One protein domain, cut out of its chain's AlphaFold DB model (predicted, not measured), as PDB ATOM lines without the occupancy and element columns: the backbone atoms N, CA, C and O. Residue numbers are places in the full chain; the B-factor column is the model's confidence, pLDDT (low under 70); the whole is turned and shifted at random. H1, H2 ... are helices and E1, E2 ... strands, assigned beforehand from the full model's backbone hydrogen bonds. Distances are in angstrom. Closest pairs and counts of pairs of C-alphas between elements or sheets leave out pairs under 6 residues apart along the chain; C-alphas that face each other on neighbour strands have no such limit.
ATOM      1  N   LEU A   3     113.897 134.385 179.514       96.62
ATOM      2  CA  LEU A   3     114.565 134.858 180.722       96.62
ATOM      3  C   LEU A   3     114.204 133.967 181.911       96.62
ATOM      4  O   LEU A   3     113.039 133.634 182.113       96.62
ATOM      5  N   GLU A   4     115.207 133.604 182.696       97.25
ATOM      6  CA  GLU A   4     115.055 133.030 184.031       97.25
ATOM      7  C   GLU A   4     115.677 134.010 185.027       97.25
ATOM      8  O   GLU A   4     116.817 134.433 184.840       97.25
ATOM      9  N   ILE A   5     114.955 134.382 186.084       97.44
ATOM     10  CA  ILE A   5     115.491 135.245 187.140       97.44
ATOM     11  C   ILE A   5     115.455 134.509 188.473       97.44
ATOM     12  O   ILE A   5     114.423 133.973 188.873       97.44
ATOM     13  N   ARG A   6     116.575 134.561 189.192       97.12
ATOM     14  CA  ARG A   6     116.685 134.215 190.607       97.12
ATOM     15  C   ARG A   6     117.093 135.453 191.395       97.12
ATOM     16  O   ARG A   6     117.931 136.235 190.950       97.12
ATOM     17  N   VAL A   7     116.486 135.640 192.562       96.06
ATOM     18  CA  VAL A   7     116.829 136.735 193.475       96.06
ATOM     19  C   VAL A   7     117.550 136.138 194.672       96.06
ATOM     20  O   VAL A   7     116.982 135.321 195.392       96.06
ATOM     21  N   GLU A   8     118.792 136.560 194.882       93.62
ATOM     22  CA  GLU A   8     119.630 136.172 196.014       93.62
ATOM     23  C   GLU A   8     119.992 137.434 196.806       93.62
ATOM     24  O   GLU A   8     120.979 138.102 196.493       93.62
ATOM     25  N   PRO A   9     119.176 137.813 197.812       90.31
ATOM     26  CA  PRO A   9     119.391 139.033 198.573       90.31
ATOM     27  C   PRO A   9     120.780 139.079 199.203       90.31
ATOM     28  O   PRO A   9     121.211 138.148 199.890       90.31
ATOM     29  N   LEU A  10     121.473 140.196 199.002       88.25
ATOM     30  CA  LEU A  10     122.803 140.410 199.556       88.25
ATOM     31  C   LEU A  10     122.731 141.294 200.807       88.25
ATOM     32  O   LEU A  10     122.313 142.450 200.718       88.25
ATOM     33  N   PRO A  11     123.199 140.810 201.970       86.50
ATOM     34  CA  PRO A  11     123.313 141.643 203.160       86.50
ATOM     35  C   PRO A  11     124.214 142.858 202.912       86.50
ATOM     36  O   PRO A  11     125.345 142.718 202.441       86.50
ATOM     37  N   GLY A  12     123.721 144.050 203.251       86.25
ATOM     38  CA  GLY A  12     124.454 145.306 203.060       86.25
ATOM     39  C   GLY A  12     124.515 145.791 201.609       86.25
ATOM     40  O   GLY A  12     125.324 146.667 201.301       86.25
ATOM     41  N   PHE A  13     123.697 145.227 200.715       92.06
ATOM     42  CA  PHE A  13     123.473 145.798 199.393       92.06
ATOM     43  C   PHE A  13     122.813 147.179 199.519       92.06
ATOM     44  O   PHE A  13     121.917 147.327 200.350       92.06
ATOM     45  N   PRO A  14     123.267 148.189 198.756       92.06
ATOM     46  CA  PRO A  14     122.698 149.527 198.837       92.06
ATOM     47  C   PRO A  14     121.258 149.541 198.326       92.06
ATOM     48  O   PRO A  14     120.905 148.772 197.427       92.06
ATOM     49  N   ASP A  15     120.467 150.472 198.847       91.62
ATOM     50  CA  ASP A  15     119.167 150.786 198.272       91.62
ATOM     51  C   ASP A  15     119.328 151.220 196.805       91.62
ATOM     52  O   ASP A  15     120.342 151.798 196.392       91.62
ATOM     53  N   LEU A  16     118.331 150.892 195.984       92.38
ATOM     54  CA  LEU A  16     118.328 151.202 194.555       92.38
ATOM     55  C   LEU A  16     117.789 152.607 194.313       92.38
ATOM     56  O   LEU A  16     116.734 152.778 193.710       92.38
ATOM     57  N   ASP A  17     118.528 153.606 194.777       90.12
ATOM     58  CA  ASP A  17     118.208 155.011 194.571       90.12
ATOM     59  C   ASP A  17     119.371 155.780 193.923       90.12
ATOM     60  O   ASP A  17     120.531 155.347 193.883       90.12
ATOM     61  N   GLY A  18     119.040 156.921 193.312       87.75
ATOM     62  CA  GLY A  18     120.002 157.885 192.783       87.75
ATOM     63  C   GLY A  18     121.083 157.269 191.884       87.75
ATOM     64  O   GLY A  18     120.836 156.868 190.748       87.75
ATOM     65  N   ALA A  19     122.328 157.242 192.372       89.38
ATOM     66  CA  ALA A  19     123.463 156.729 191.602       89.38
ATOM     67  C   ALA A  19     123.443 155.198 191.447       89.38
ATOM     68  O   ALA A  19     123.936 154.695 190.435       89.38
ATOM     69  N   HIS A  20     122.884 154.465 192.415       93.69
ATOM     70  CA  HIS A  20     122.769 153.008 192.351       93.69
ATOM     71  C   HIS A  20     121.661 152.585 191.390       93.69
ATOM     72  O   HIS A  20     121.893 151.703 190.567       93.69
ATOM     73  N   GLU A  21     120.521 153.276 191.406       94.12
ATOM     74  CA  GLU A  21     119.471 153.120 190.392       94.12
ATOM     75  C   GLU A  21     120.039 153.295 188.973       94.12
ATOM     76  O   GLU A  21     119.916 152.401 188.132       94.12
ATOM     77  N   LEU A  22     120.763 154.395 188.728       92.44
ATOM     78  CA  LEU A  22     121.396 154.648 187.430       92.44
ATOM     79  C   LEU A  22     122.433 153.574 187.061       92.44
ATOM     80  O   LEU A  22     122.501 153.150 185.905       92.44
ATOM     81  N   ALA A  23     123.254 153.142 188.024       95.56
ATOM     82  CA  ALA A  23     124.273 152.120 187.799       95.56
ATOM     83  C   ALA A  23     123.639 150.808 187.340       95.56
ATOM     84  O   ALA A  23     124.086 150.221 186.357       95.56
ATOM     85  N   TRP A  24     122.581 150.375 188.019       97.06
ATOM     86  CA  TRP A  24     121.885 149.133 187.713       97.06
ATOM     87  C   TRP A  24     121.094 149.188 186.415       97.06
ATOM     88  O   TRP A  24     121.122 148.211 185.665       97.06
ATOM     89  N   GLY A  25     120.483 150.332 186.095       95.88
ATOM     90  CA  GLY A  25     119.903 150.558 184.775       95.88
ATOM     91  C   GLY A  25     120.937 150.329 183.669       95.88
ATOM     92  O   GLY A  25     120.727 149.499 182.787       95.88
ATOM     93  N   TYR A  26     122.108 150.965 183.788       95.38
ATOM     94  CA  TYR A  26     123.188 150.830 182.807       95.38
ATOM     95  C   TYR A  26     123.772 149.411 182.737       95.38
ATOM     96  O   TYR A  26     124.061 148.907 181.651       95.38
ATOM     97  N   LEU A  27     123.962 148.751 183.884       97.56
ATOM     98  CA  LEU A  27     124.470 147.378 183.948       97.56
ATOM     99  C   LEU A  27     123.531 146.408 183.227       97.56
ATOM    100  O   LEU A  27     123.993 145.612 182.410       97.56
ATOM    101  N   LEU A  28     122.227 146.492 183.493       97.69
ATOM    102  CA  LEU A  28     121.240 145.646 182.830       97.69
ATOM    103  C   LEU A  28     121.154 145.965 181.333       97.69
ATOM    104  O   LEU A  28     121.184 145.040 180.525       97.69
ATOM    105  N   ASP A  29     121.140 147.243 180.941       97.00
ATOM    106  CA  ASP A  29     121.155 147.635 179.522       97.00
ATOM    107  C   ASP A  29     122.374 147.051 178.798       97.00
ATOM    108  O   ASP A  29     122.255 146.507 177.697       97.00
ATOM    109  N   ARG A  30     123.551 147.087 179.440       97.00
ATOM    110  CA  ARG A  30     124.768 146.494 178.883       97.00
ATOM    111  C   ARG A  30     124.653 144.980 178.744       97.00
ATOM    112  O   ARG A  30     125.051 144.472 177.698       97.00
ATOM    113  N   VAL A  31     124.141 144.274 179.756       97.12
ATOM    114  CA  VAL A  31     123.971 142.809 179.733       97.12
ATOM    115  C   VAL A  31     123.018 142.390 178.617       97.12
ATOM    116  O   VAL A  31     123.376 141.547 177.800       97.12
ATOM    117  N   PHE A  32     121.833 142.996 178.534       97.38
ATOM    118  CA  PHE A  32     120.842 142.646 177.513       97.38
ATOM    119  C   PHE A  32     121.296 143.039 176.104       97.38
ATOM    120  O   PHE A  32     121.143 142.250 175.169       97.38
ATOM    121  N   GLY A  33     121.916 144.212 175.954       96.25
ATOM    122  CA  GLY A  33     122.489 144.649 174.683       96.25
ATOM    123  C   GLY A  33     123.601 143.718 174.200       96.25
ATOM    124  O   GLY A  33     123.607 143.325 173.035       96.25
ATOM    125  N   ASP A  34     124.509 143.308 175.091       95.94
ATOM    126  CA  ASP A  34     125.558 142.339 174.760       95.94
ATOM    127  C   ASP A  34     124.978 140.969 174.407       95.94
ATOM    128  O   ASP A  34     125.348 140.398 173.387       95.94
ATOM    129  N   ALA A  35     124.027 140.474 175.204       95.62
ATOM    130  CA  ALA A  35     123.382 139.180 174.999       95.62
ATOM    131  C   ALA A  35     122.702 139.121 173.630       95.62
ATOM    132  O   ALA A  35     122.861 138.148 172.889       95.62
ATOM    133  N   TYR A  36     122.015 140.200 173.254       95.69
ATOM    134  CA  TYR A  36     121.422 140.337 171.933       95.69
ATOM    135  C   TYR A  36     122.476 140.308 170.820       95.69
ATOM    136  O   TYR A  36     122.303 139.599 169.828       95.69
ATOM    137  N   GLN A  37     123.589 141.038 170.958       94.81
ATOM    138  CA  GLN A  37     124.659 141.021 169.951       94.81
ATOM    139  C   GLN A  37     125.379 139.671 169.870       94.81
ATOM    140  O   GLN A  37     125.754 139.240 168.782       94.81
ATOM    141  N   ALA A  38     125.508 138.974 170.996       93.75
ATOM    142  CA  ALA A  38     126.132 137.663 171.090       93.75
ATOM    143  C   ALA A  38     125.238 136.515 170.586       93.75
ATOM    144  O   ALA A  38     125.723 135.387 170.501       93.75
ATOM    145  N   GLY A  39     123.968 136.773 170.244       94.94
ATOM    146  CA  GLY A  39     123.030 135.759 169.751       94.94
ATOM    147  C   GLY A  39     122.413 134.887 170.849       94.94
ATOM    148  O   GLY A  39     122.043 133.745 170.582       94.94
ATOM    149  N   VAL A  40     122.323 135.398 172.080       95.50
ATOM    150  CA  VAL A  40     121.721 134.683 173.214       95.50
ATOM    151  C   VAL A  40     120.203 134.589 173.032       95.50
ATOM    152  O   VAL A  40     119.509 135.598 172.878       95.50
ATOM    153  N   GLY A  41     119.683 133.364 173.053       94.88
ATOM    154  CA  GLY A  41     118.251 133.067 173.032       94.88
ATOM    155  C   GLY A  41     117.644 132.919 174.422       94.88
ATOM    156  O   GLY A  41     116.489 133.305 174.632       94.88
ATOM    157  N   SER A  42     118.432 132.402 175.370       96.44
ATOM    158  CA  SER A  42     118.027 132.160 176.756       96.44
ATOM    159  C   SER A  42     119.044 132.738 177.732       96.44
ATOM    160  O   SER A  42     120.226 132.425 177.630       96.44
ATOM    161  N   LEU A  43     118.593 133.542 178.692       97.06
ATOM    162  CA  LEU A  43     119.436 134.205 179.686       97.06
ATOM    163  C   LEU A  43     118.944 133.877 181.100       97.06
ATOM    164  O   LEU A  43     117.780 134.111 181.414       97.06
ATOM    165  N   SER A  44     119.832 133.377 181.956       97.25
ATOM    166  CA  SER A  44     119.563 133.216 183.389       97.25
ATOM    167  C   SER A  44     120.278 134.322 184.170       97.25
ATOM    168  O   SER A  44     121.488 134.500 184.032       97.25
ATOM    169  N   LEU A  45     119.539 135.082 184.979       97.25
ATOM    170  CA  LEU A  45     120.044 136.176 185.812       97.25
ATOM    171  C   LEU A  45     119.929 135.816 187.294       97.25
ATOM    172  O   LEU A  45     118.867 135.395 187.747       97.25
ATOM    173  N   VAL A  46     120.985 136.068 188.062       96.62
ATOM    174  CA  VAL A  46     120.951 136.081 189.529       96.62
ATOM    175  C   VAL A  46     121.142 137.517 189.997       96.62
ATOM    176  O   VAL A  46     122.131 138.159 189.641       96.62
ATOM    177  N   LEU A  47     120.172 138.045 190.742       96.69
ATOM    178  CA  LEU A  47     120.092 139.458 191.116       96.69
ATOM    179  C   LEU A  47     120.080 139.640 192.640       96.69
ATOM    180  O   LEU A  47     119.453 138.848 193.339       96.69
ATOM    181  N   PRO A  48     120.684 140.720 193.165       95.00
ATOM    182  CA  PRO A  48     120.768 140.961 194.605       95.00
ATOM    183  C   PRO A  48     119.508 141.578 195.229       95.00
ATOM    184  O   PRO A  48     119.457 141.746 196.446       95.00
ATOM    185  N   HIS A  49     118.521 141.979 194.420       94.19
ATOM    186  CA  HIS A  49     117.358 142.733 194.890       94.19
ATOM    187  C   HIS A  49     116.110 142.461 194.027       94.19
ATOM    188  O   HIS A  49     116.234 142.426 192.800       94.19
ATOM    189  N   PRO A  50     114.905 142.322 194.618       92.19
ATOM    190  CA  PRO A  50     113.675 142.004 193.884       92.19
ATOM    191  C   PRO A  50     113.280 143.049 192.833       92.19
ATOM    192  O   PRO A  50     112.904 142.674 191.731       92.19
ATOM    193  N   THR A  51     113.444 144.348 193.099       93.94
ATOM    194  CA  THR A  51     113.167 145.413 192.105       93.94
ATOM    195  C   THR A  51     113.965 145.240 190.808       93.94
ATOM    196  O   THR A  51     113.475 145.541 189.724       93.94
ATOM    197  N   LEU A  52     115.183 144.693 190.884       96.44
ATOM    198  CA  LEU A  52     115.979 144.426 189.684       96.44
ATOM    199  C   LEU A  52     115.372 143.306 188.836       96.44
ATOM    200  O   LEU A  52     115.609 143.275 187.630       96.44
ATOM    201  N   ALA A  53     114.613 142.387 189.442       95.75
ATOM    202  CA  ALA A  53     113.925 141.335 188.705       95.75
ATOM    203  C   ALA A  53     112.887 141.943 187.759       95.75
ATOM    204  O   ALA A  53     112.880 141.612 186.577       95.75
ATOM    205  N   GLU A  54     112.084 142.895 188.240       95.25
ATOM    206  CA  GLU A  54     111.124 143.637 187.409       95.25
ATOM    207  C   GLU A  54     111.831 144.362 186.255       95.25
ATOM    208  O   GLU A  54     111.425 144.266 185.097       95.25
ATOM    209  N   TRP A  55     112.958 145.013 186.546       96.88
ATOM    210  CA  TRP A  55     113.778 145.694 185.540       96.88
ATOM    211  C   TRP A  55     114.392 144.740 184.509       96.88
ATOM    212  O   TRP A  55     114.602 145.134 183.357       96.88
ATOM    213  N   GLY A  56     114.712 143.511 184.918       96.38
ATOM    214  CA  GLY A  56     115.187 142.441 184.047       96.38
ATOM    215  C   GLY A  56     114.084 141.920 183.129       96.38
ATOM    216  O   GLY A  56     114.305 141.808 181.923       96.38
ATOM    217  N   TRP A  57     112.885 141.675 183.666       96.75
ATOM    218  CA  TRP A  57     111.721 141.257 182.880       96.75
ATOM    219  C   TRP A  57     111.365 142.284 181.805       96.75
ATOM    220  O   TRP A  57     111.302 141.932 180.627       96.75
ATOM    221  N   TRP A  58     111.271 143.562 182.178       95.56
ATOM    222  CA  TRP A  58     110.971 144.652 181.244       95.56
ATOM    223  C   TRP A  58     111.966 144.732 180.071       95.56
ATOM    224  O   TRP A  58     111.591 145.014 178.930       95.56
ATOM    225  N   ARG A  59     113.249 144.442 180.317       96.44
ATOM    226  CA  ARG A  59     114.280 144.394 179.265       96.44
ATOM    227  C   ARG A  59     114.181 143.146 178.396       96.44
ATOM    228  O   ARG A  59     114.402 143.242 177.190       96.44
ATOM    229  N   ALA A  60     113.846 141.991 178.966       95.06
ATOM    230  CA  ALA A  60     113.656 140.764 178.192       95.06
ATOM    231  C   ALA A  60     112.458 140.836 177.239       95.06
ATOM    232  O   ALA A  60     112.529 140.252 176.154       95.06
ATOM    233  N   GLU A  61     111.403 141.561 177.616       94.94
ATOM    234  CA  GLU A  61     110.252 141.845 176.750       94.94
ATOM    235  C   GLU A  61     110.658 142.682 175.531       94.94
ATOM    236  O   GLU A  61     110.257 142.387 174.407       94.94
ATOM    237  N   GLN A  62     111.517 143.681 175.733       93.38
ATOM    238  CA  GLN A  62     112.012 144.551 174.661       93.38
ATOM    239  C   GLN A  62     113.159 143.949 173.848       93.38
ATOM    240  O   GLN A  62     113.471 144.437 172.764       93.38
ATOM    241  N   THR A  63     113.800 142.899 174.358       91.69
ATOM    242  CA  THR A  63     114.946 142.269 173.704       91.69
ATOM    243  C   THR A  63     114.517 140.934 173.097       91.69
ATOM    244  O   THR A  63     114.438 139.926 173.810       91.69
ATOM    245  N   PRO A  64     114.234 140.859 171.784       89.75
ATOM    246  CA  PRO A  64     113.871 139.597 171.151       89.75
ATOM    247  C   PRO A  64     115.029 138.592 171.229       89.75
ATOM    248  O   PRO A  64     116.198 138.963 171.342       89.75
ATOM    249  N   ALA A  65     114.708 137.298 171.192       88.56
ATOM    250  CA  ALA A  65     115.740 136.274 171.034       88.56
ATOM    251  C   ALA A  65     116.365 136.410 169.637       88.56
ATOM    252  O   ALA A  65     115.636 136.565 168.658       88.56
ATOM    253  N   ARG A  66     117.698 136.370 169.541       85.19
ATOM    254  CA  ARG A  66     118.415 136.511 168.257       85.19
ATOM    255  C   ARG A  66     119.091 135.216 167.786       85.19
ATOM    256  O   ARG A  66     119.495 135.133 166.633       85.19
ATOM    257  N   GLY A  67     119.212 134.217 168.657       89.88
ATOM    258  CA  GLY A  67     119.838 132.930 168.355       89.88
ATOM    259  C   GLY A  67     119.521 131.890 169.426       89.88
ATOM    260  O   GLY A  67     118.567 132.053 170.181       89.88
ATOM    261  N   GLU A  68     120.331 130.834 169.489       93.06
ATOM    262  CA  GLU A  68     120.112 129.677 170.373       93.06
ATOM    263  C   GLU A  68     121.094 129.619 171.549       93.06
ATOM    264  O   GLU A  68     120.988 128.747 172.407       93.06
ATOM    265  N   ARG A  69     122.042 130.565 171.619       94.94
ATOM    266  CA  ARG A  69     123.059 130.573 172.672       94.94
ATOM    267  C   ARG A  69     122.446 130.808 174.044       94.94
ATOM    268  O   ARG A  69     121.436 131.502 174.201       94.94
ATOM    269  N   THR A  70     123.121 130.274 175.041       95.31
ATOM    270  CA  THR A  70     122.788 130.413 176.451       95.31
ATOM    271  C   THR A  70     123.627 131.509 177.096       95.31
ATOM    272  O   THR A  70     124.819 131.665 176.829       95.31
ATOM    273  N   GLY A  71     122.994 132.307 177.947       95.56
ATOM    274  CA  GLY A  71     123.636 133.350 178.728       95.56
ATOM    275  C   GLY A  71     123.440 133.119 180.221       95.56
ATOM    276  O   GLY A  71     122.360 132.710 180.647       95.56
ATOM    277  N   PHE A  72     124.449 133.448 181.023       96.06
ATOM    278  CA  PHE A  72     124.351 133.442 182.481       96.06
ATOM    279  C   PHE A  72     124.908 134.735 183.074       96.06
ATOM    280  O   PHE A  72     126.025 135.133 182.746       96.06
ATOM    281  N   ALA A  73     124.168 135.381 183.975       95.44
ATOM    282  CA  ALA A  73     124.633 136.564 184.690       95.44
ATOM    283  C   ALA A  73     124.586 136.376 186.212       95.44
ATOM    284  O   ALA A  73     123.511 136.329 186.806       95.44
ATOM    285  N   ALA A  74     125.757 136.342 186.846       94.38
ATOM    286  CA  ALA A  74     125.911 136.398 188.300       94.38
ATOM    287  C   ALA A  74     126.026 137.861 188.750       94.38
ATOM    288  O   ALA A  74     127.130 138.374 188.965       94.38
ATOM    289  N   LEU A  75     124.898 138.572 188.826       94.62
ATOM    290  CA  LEU A  75     124.889 139.995 189.175       94.62
ATOM    291  C   LEU A  75     124.770 140.246 190.684       94.62
ATOM    292  O   LEU A  75     124.984 141.357 191.141       94.62
ATOM    293  N   ASP A  76     124.523 139.232 191.495       92.25
ATOM    294  CA  ASP A  76     124.699 139.297 192.949       92.25
ATOM    295  C   ASP A  76     126.181 139.120 193.377       92.25
ATOM    296  O   ASP A  76     126.533 139.152 194.556       92.25
ATOM    297  N   GLY A  77     127.089 138.919 192.420       87.12
ATOM    298  CA  GLY A  77     128.493 138.621 192.701       87.12
ATOM    299  C   GLY A  77     128.740 137.201 193.213       87.12
ATOM    300  O   GLY A  77     129.829 136.927 193.729       87.12
ATOM    301  N   SER A  78     127.762 136.298 193.061       87.44
ATOM    302  CA  SER A  78     127.975 134.855 193.153       87.44
ATOM    303  C   SER A  78     128.901 134.351 192.041       87.44
ATOM    304  O   SER A  78     129.356 135.082 191.155       87.44
ATOM    305  N   ARG A  79     129.238 133.061 192.105       85.44
ATOM    306  CA  ARG A  79     130.055 132.421 191.079       85.44
ATOM    307  C   ARG A  79     129.225 132.219 189.801       85.44
ATOM    308  O   ARG A  79     128.133 131.658 189.892       85.44
ATOM    309  N   PRO A  80     129.751 132.574 188.616       86.69
ATOM    310  CA  PRO A  80     129.055 132.300 187.369       86.69
ATOM    311  C   PRO A  80     128.948 130.795 187.089       86.69
ATOM    312  O   PRO A  80     129.862 130.024 187.398       86.69
ATOM    313  N   GLN A  81     127.842 130.390 186.467       87.44
ATOM    314  CA  GLN A  81     127.678 129.068 185.863       87.44
ATOM    315  C   GLN A  81     128.241 129.062 184.432       87.44
ATOM    316  O   GLN A  81     128.445 130.119 183.833       87.44
ATOM    317  N   SER A  82     128.510 127.869 183.895       86.88
ATOM    318  CA  SER A  82     128.960 127.714 182.507       86.88
ATOM    319  C   SER A  82     127.818 128.033 181.543       86.88
ATOM    320  O   SER A  82     126.719 127.506 181.705       86.88
ATOM    321  N   ALA A  83     128.086 128.877 180.552       91.62
ATOM    322  CA  ALA A  83     127.178 129.249 179.470       91.62
ATOM    323  C   ALA A  83     128.004 129.780 178.288       91.62
ATOM    324  O   ALA A  83     129.165 130.154 178.477       91.62
ATOM    325  N   ASP A  84     127.403 129.890 177.100       94.06
ATOM    326  CA  ASP A  84     128.087 130.463 175.927       94.06
ATOM    327  C   ASP A  84     128.525 131.914 176.178       94.06
ATOM    328  O   ASP A  84     129.559 132.374 175.683       94.06
ATOM    329  N   ARG A  85     127.727 132.649 176.962       94.69
ATOM    330  CA  ARG A  85     127.997 134.032 177.353       94.69
ATOM    331  C   ARG A  85     127.815 134.222 178.853       94.69
ATOM    332  O   ARG A  85     126.762 133.911 179.401       94.69
ATOM    333  N   VAL A  86     128.825 134.771 179.517       94.56
ATOM    334  CA  VAL A  86     128.859 134.915 180.975       94.56
ATOM    335  C   VAL A  86     129.080 136.372 181.370       94.56
ATOM    336  O   VAL A  86     130.013 137.028 180.904       94.56
ATOM    337  N   TYR A  87     128.251 136.849 182.295       95.19
ATOM    338  CA  TYR A  87     128.335 138.173 182.903       95.19
ATOM    339  C   TYR A  87     128.572 138.020 184.403       95.19
ATOM    340  O   TYR A  87     127.801 137.364 185.098       95.19
ATOM    341  N   THR A  88     129.644 138.606 184.922       93.62
ATOM    342  CA  THR A  88     129.983 138.516 186.349       93.62
ATOM    343  C   THR A  88     130.078 139.908 186.942       93.62
ATOM    344  O   THR A  88     130.867 140.727 186.469       93.62
ATOM    345  N   LEU A  89     129.295 140.181 187.987       94.06
ATOM    346  CA  LEU A  89     129.436 141.415 188.751       94.06
ATOM    347  C   LEU A  89     130.487 141.236 189.847       94.06
ATOM    348  O   LEU A  89     130.458 140.295 190.636       94.06
ATOM    349  N   ARG A  90     131.401 142.192 189.932       92.81
ATOM    350  CA  ARG A  90     132.352 142.338 191.028       92.81
ATOM    351  C   ARG A  90     132.116 143.668 191.721       92.81
ATOM    352  O   ARG A  90     131.938 144.699 191.071       92.81
ATOM    353  N   PHE A  91     132.177 143.656 193.045       93.31
ATOM    354  CA  PHE A  91     132.164 144.876 193.842       93.31
ATOM    355  C   PHE A  91     133.582 145.453 193.903       93.31
ATOM    356  O   PHE A  91     134.526 144.784 194.323       93.31
ATOM    357  N   GLY A  92     133.737 146.685 193.420       92.00
ATOM    358  CA  GLY A  92     135.016 147.374 193.321       92.00
ATOM    359  C   GLY A  92     135.451 148.031 194.632       92.00
ATOM    360  O   GLY A  92     134.833 147.870 195.683       92.00
ATOM    361  N   LEU A  93     136.546 148.791 194.583       93.50
ATOM    362  CA  LEU A  93     137.166 149.368 195.780       93.50
ATOM    363  C   LEU A  93     136.284 150.383 196.521       93.50
ATOM    364  O   LEU A  93     136.486 150.545 197.723       93.50
ATOM    365  N   LEU A  94     135.322 151.021 195.840       94.31
ATOM    366  CA  LEU A  94     134.369 151.942 196.472       94.31
ATOM    367  C   LEU A  94     133.243 151.231 197.225       94.31
ATOM    368  O   LEU A  94     132.553 151.868 198.016       94.31
ATOM    369  N   ALA A  95     133.036 149.936 196.981       93.50
ATOM    370  CA  ALA A  95     132.012 149.180 197.679       93.50
ATOM    371  C   ALA A  95     132.447 148.841 199.120       93.50
ATOM    372  O   ALA A  95     133.643 148.637 199.377       93.50
ATOM    373  N   PRO A  96     131.492 148.714 200.063       91.50
ATOM    374  CA  PRO A  96     131.759 148.228 201.413       91.50
ATOM    375  C   PRO A  96     132.507 146.889 201.426       91.50
ATOM    376  O   PRO A  96     132.256 146.005 200.604       91.50
ATOM    377  N   ALA A  97     133.396 146.701 202.407       89.94
ATOM    378  CA  ALA A  97     134.235 145.501 202.508       89.94
ATOM    379  C   ALA A  97     133.429 144.189 202.548       89.94
ATOM    380  O   ALA A  97     133.872 143.192 201.977       89.94
ATOM    381  N   ALA A  98     132.236 144.209 203.153       89.00
ATOM    382  CA  ALA A  98     131.317 143.073 203.195       89.00
ATOM    383  C   ALA A  98     130.919 142.576 201.792       89.00
ATOM    384  O   ALA A  98     130.860 141.370 201.564       89.00
ATOM    385  N   LEU A  99     130.726 143.492 200.837       89.81
ATOM    386  CA  LEU A  99     130.377 143.160 199.453       89.81
ATOM    387  C   LEU A  99     131.609 142.755 198.630       89.81
ATOM    388  O   LEU A  99     131.538 141.842 197.809       89.81
ATOM    389  N   ARG A 100     132.770 143.378 198.874       88.50
ATOM    390  CA  ARG A 100     134.012 143.092 198.122       88.50
ATOM    391  C   ARG A 100     134.505 141.650 198.278       88.50
ATOM    392  O   ARG A 100     135.079 141.097 197.347       88.50
ATOM    393  N   ASN A 101     134.292 141.035 199.440       77.50
ATOM    394  CA  ASN A 101     134.864 139.723 199.768       77.50
ATOM    395  C   ASN A 101     134.077 138.519 199.213       77.50
ATOM    396  O   ASN A 101     134.518 137.382 199.383       77.50
ATOM    397  N   ARG A 102     132.932 138.742 198.551       71.50
ATOM    398  CA  ARG A 102     132.057 137.681 198.015       71.50
ATOM    399  C   ARG A 102     132.602 137.015 196.752       71.50
ATOM    400  O   ARG A 102     132.348 135.834 196.530       71.50
ATOM    401  N   THR A 103     133.387 137.727 195.949       61.06
ATOM    402  CA  THR A 103     133.871 137.212 194.664       61.06
ATOM    403  C   THR A 103     135.148 136.393 194.849       61.06
ATOM    404  O   THR A 103     136.265 136.878 194.672       61.06
ATOM    405  N   ARG A 104     134.991 135.122 195.236       52.56
ATOM    406  CA  ARG A 104     136.065 134.117 195.234       52.56
ATOM    407  C   ARG A 104     135.675 132.963 194.314       52.56
ATOM    408  O   ARG A 104     134.895 132.097 194.687       52.56
ATOM    409  N   GLY A 105     136.214 132.955 193.101       52.78
ATOM    410  CA  GLY A 105     135.967 131.892 192.130       52.78
ATOM    411  C   GLY A 105     136.639 132.169 190.792       52.78
ATOM    412  O   GLY A 105     136.962 133.313 190.487       52.78
ATOM    413  N   VAL A 106     136.877 131.098 190.031       54.28
ATOM    414  CA  VAL A 106     137.538 131.106 188.718       54.28
ATOM    415  C   VAL A 106     136.875 132.136 187.806       54.28
ATOM    416  O   VAL A 106     135.694 132.013 187.486       54.28
ATOM    417  N   THR A 107     137.637 133.148 187.401       56.19
ATOM    418  CA  THR A 107     137.207 134.108 186.389       56.19
ATOM    419  C   THR A 107     137.139 133.400 185.038       56.19
ATOM    420  O   THR A 107     138.152 132.816 184.634       56.19
ATOM    421  N   PRO A 108     135.998 133.445 184.326       61.34
ATOM    422  CA  PRO A 108     135.948 133.020 182.932       61.34
ATOM    423  C   PRO A 108     136.953 133.835 182.105       61.34
ATOM    424  O   PRO A 108     137.468 134.857 182.566       61.34
ATOM    425  N   ARG A 109     137.240 133.401 180.872       78.31
ATOM    426  CA  ARG A 109     138.052 134.190 179.937       78.31
ATOM    427  C   ARG A 109     137.398 135.564 179.763       78.31
ATOM    428  O   ARG A 109     136.367 135.687 179.111       78.31
ATOM    429  N   VAL A 110     137.976 136.581 180.396       85.25
ATOM    430  CA  VAL A 110     137.423 137.937 180.386       85.25
ATOM    431  C   VAL A 110     137.741 138.571 179.040       85.25
ATOM    432  O   VAL A 110     138.911 138.751 178.702       85.25
ATOM    433  N   GLU A 111     136.705 138.908 178.281       91.06
ATOM    434  CA  GLU A 111     136.836 139.597 176.996       91.06
ATOM    435  C   GLU A 111     136.744 141.108 177.168       91.06
ATOM    436  O   GLU A 111     137.510 141.858 176.570       91.06
ATOM    437  N   SER A 112     135.813 141.564 178.008       92.38
ATOM    438  CA  SER A 112     135.643 142.983 178.296       92.38
ATOM    439  C   SER A 112     135.316 143.225 179.762       92.38
ATOM    440  O   SER A 112     134.820 142.355 180.483       92.38
ATOM    441  N   ARG A 113     135.642 144.435 180.213       94.75
ATOM    442  CA  ARG A 113     135.354 144.915 181.559       94.75
ATOM    443  C   ARG A 113     134.700 146.276 181.475       94.75
ATOM    444  O   ARG A 113     135.101 147.114 180.674       94.75
ATOM    445  N   LEU A 114     133.741 146.495 182.354       95.88
ATOM    446  CA  LEU A 114     133.035 147.751 182.479       95.88
ATOM    447  C   LEU A 114     133.017 148.169 183.947       95.88
ATOM    448  O   LEU A 114     132.472 147.473 184.797       95.88
ATOM    449  N   PHE A 115     133.612 149.313 184.248       96.75
ATOM    450  CA  PHE A 115     133.667 149.905 185.578       96.75
ATOM    451  C   PHE A 115     132.568 150.961 185.681       96.75
ATOM    452  O   PHE A 115     132.587 151.933 184.928       96.75
ATOM    453  N   VAL A 116     131.613 150.776 186.592       97.06
ATOM    454  CA  VAL A 116     130.414 151.616 186.733       97.06
ATOM    455  C   VAL A 116     130.392 152.274 188.106       97.06
ATOM    456  O   VAL A 116     130.758 151.667 189.115       97.06
ATOM    457  N   TYR A 156     132.550 151.458 192.036       96.06
ATOM    458  CA  TYR A 156     131.686 150.672 192.917       96.06
ATOM    459  C   TYR A 156     131.369 149.303 192.314       96.06
ATOM    460  O   TYR A 156     131.466 148.286 192.997       96.06
ATOM    461  N   TYR A 157     131.047 149.269 191.023       96.19
ATOM    462  CA  TYR A 157     130.702 148.053 190.297       96.19
ATOM    463  C   TYR A 157     131.706 147.798 189.175       96.19
ATOM    464  O   TYR A 157     132.171 148.727 188.512       96.19
ATOM    465  N   CYS A 158     132.016 146.532 188.932       95.69
ATOM    466  CA  CYS A 158     132.757 146.084 187.766       95.69
ATOM    467  C   CYS A 158     132.011 144.907 187.142       95.69
ATOM    468  O   CYS A 158     131.861 143.866 187.775       95.69
ATOM    469  N   LEU A 159     131.519 145.086 185.922       95.88
ATOM    470  CA  LEU A 159     130.935 144.018 185.126       95.88
ATOM    471  C   LEU A 159     132.028 143.425 184.245       95.88
ATOM    472  O   LEU A 159     132.604 144.116 183.405       95.88
ATOM    473  N   GLU A 160     132.312 142.147 184.440       94.25
ATOM    474  CA  GLU A 160     133.172 141.372 183.559       94.25
ATOM    475  C   GLU A 160     132.285 140.585 182.597       94.25
ATOM    476  O   GLU A 160     131.338 139.916 183.014       94.25
ATOM    477  N   ILE A 161     132.586 140.694 181.308       94.31
ATOM    478  CA  ILE A 161     131.868 140.004 180.243       94.31
ATOM    479  C   ILE A 161     132.860 139.088 179.555       94.31
ATOM    480  O   ILE A 161     133.963 139.498 179.173       94.31
ATOM    481  N   GLY A 162     132.460 137.843 179.390       92.00
ATOM    482  CA  GLY A 162     133.263 136.857 178.704       92.00
ATOM    483  C   GLY A 162     132.412 135.718 178.194       92.00
ATOM    484  O   GLY A 162     131.187 135.709 178.302       92.00
ATOM    485  N   GLY A 163     133.095 134.749 177.626       78.56
ATOM    486  CA  GLY A 163     132.501 133.547 177.088       78.56
ATOM    487  C   GLY A 163     133.603 132.667 176.528       78.56
ATOM    488  O   GLY A 163     134.737 133.099 176.309       78.56
ATOM    489  N   GLY A 164     133.282 131.402 176.350       65.31
ATOM    490  CA  GLY A 164     134.176 130.422 175.765       65.31
ATOM    491  C   GLY A 164     133.385 129.152 175.552       65.31
ATOM    492  O   GLY A 164     132.720 128.720 176.488       65.31
TER     493      GLY A 164
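AT A GLANCE: This is residues 3 to 116 and 156 to 164 of the 165 residues of an uncharacterized protein of Calidithermus roseus (UniProt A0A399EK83). A twisted sheet of six strands curls round one long helix, H1, and a second helix, H2, packs beside H1 over the E1 and E2 end of the same face. The short H3 only grazes the sheet, near the last residue of E4. The printed part has 123 residues, with three named helices and six named strands in the order E1 H1 E2 H2 E3 E4 H3 E5 E6; the mixed sheet runs E1 E2 E3 E4 E6 E5. The class is mixed, helices and strands, and the whole is compact, with a radius of gyration of the C-alphas of 13.4 A and spans of 39 by 29 by 21 A.

IN THESE COORDINATES: In the sheet's order, E1 is residues 3 to 7, 13.1 A long from C-alpha 3 at (114.565, 134.858, 180.722); E2 is 40 to 47, 18.6 A; E3 is 69 to 74, 16.9 A; E4 is 85 to 91, 20.2 A; E6 is 156 to 162, 19.9 A, ending at C-alpha 162 at (133.263, 136.857, 178.704); and E5 is 110 to 116, 16.6 A. H1 is residues 18 to 37, 28.8 A from C-alpha 18 at (120.002, 157.885, 192.783). H2 is 50 to 62, 19.5 A, and H3 is 97 to 100, 5.0 A.

HOW THE PARTS SIT: E1 and E2 are parallel, with N 6 and O 45 at 2.8 A. E2 and E3 are parallel, with N 44 and O 71 at 2.9 A. E3 and E4 are parallel, with N 87 and O 72 at 2.8 A. E4 and E6 are antiparallel at 160 degrees, with N 88 and O 160 at 2.9 A. E6 and E5 are antiparallel at 159 degrees, with N 114 and O 159 at 2.8 A. E1 and E5 are the edge strands. H1 and H2 lie on the same face, giving two layers, helices on one face of a sheet. The sheet curls round H1; the closest C-alphas of H1 and E5, those of Ala 23 and Val 116, are 6.3 A apart. H2 lies over E1 and E2 at a height over the sheet of 9.4 A and runs along the strands, at 6 degrees to E1 on the local plane; its closest C-alpha pair with E1 is Val 7 and Pro 50, 6.2 A. H1 touches H2 with residues 24 to 32 alone, the closest C-alphas being those of Leu 28 and Gly 56, 7.0 A; they run the same way at a steep tilt of 38 degrees, only just past shallow. H3 is apart from H1 and H2; its closest C-alpha pair with E4 is Phe 91 and Arg 100, 5.0 A. E1, H1, E2 and E2, H2, E3 are strand-helix-strand units, parallel neighbour strands with a helix between, both with left-handed crossovers; E4, H3, E5 is a split unit, with E6 between its strands, and right-handed. In H1 every O i to N i+4 pair is within hydrogen-bond range, in H2 8 of 9 are, and H3 is too short for such a pair.

THE WHOLE: The two C-alphas farthest apart, those of Gly 67 and Ala 97, are 39.1 A apart. Residues 117 to 155 are not printed, and C-alphas 116 and 156 stand 6.4 A apart across this cut, which the link from E5 to E6 crosses. Of the links that are printed whole, none is long. The mean pLDDT of the printed part is 91.0; residues 103 to 108 and residue 164 are under 70.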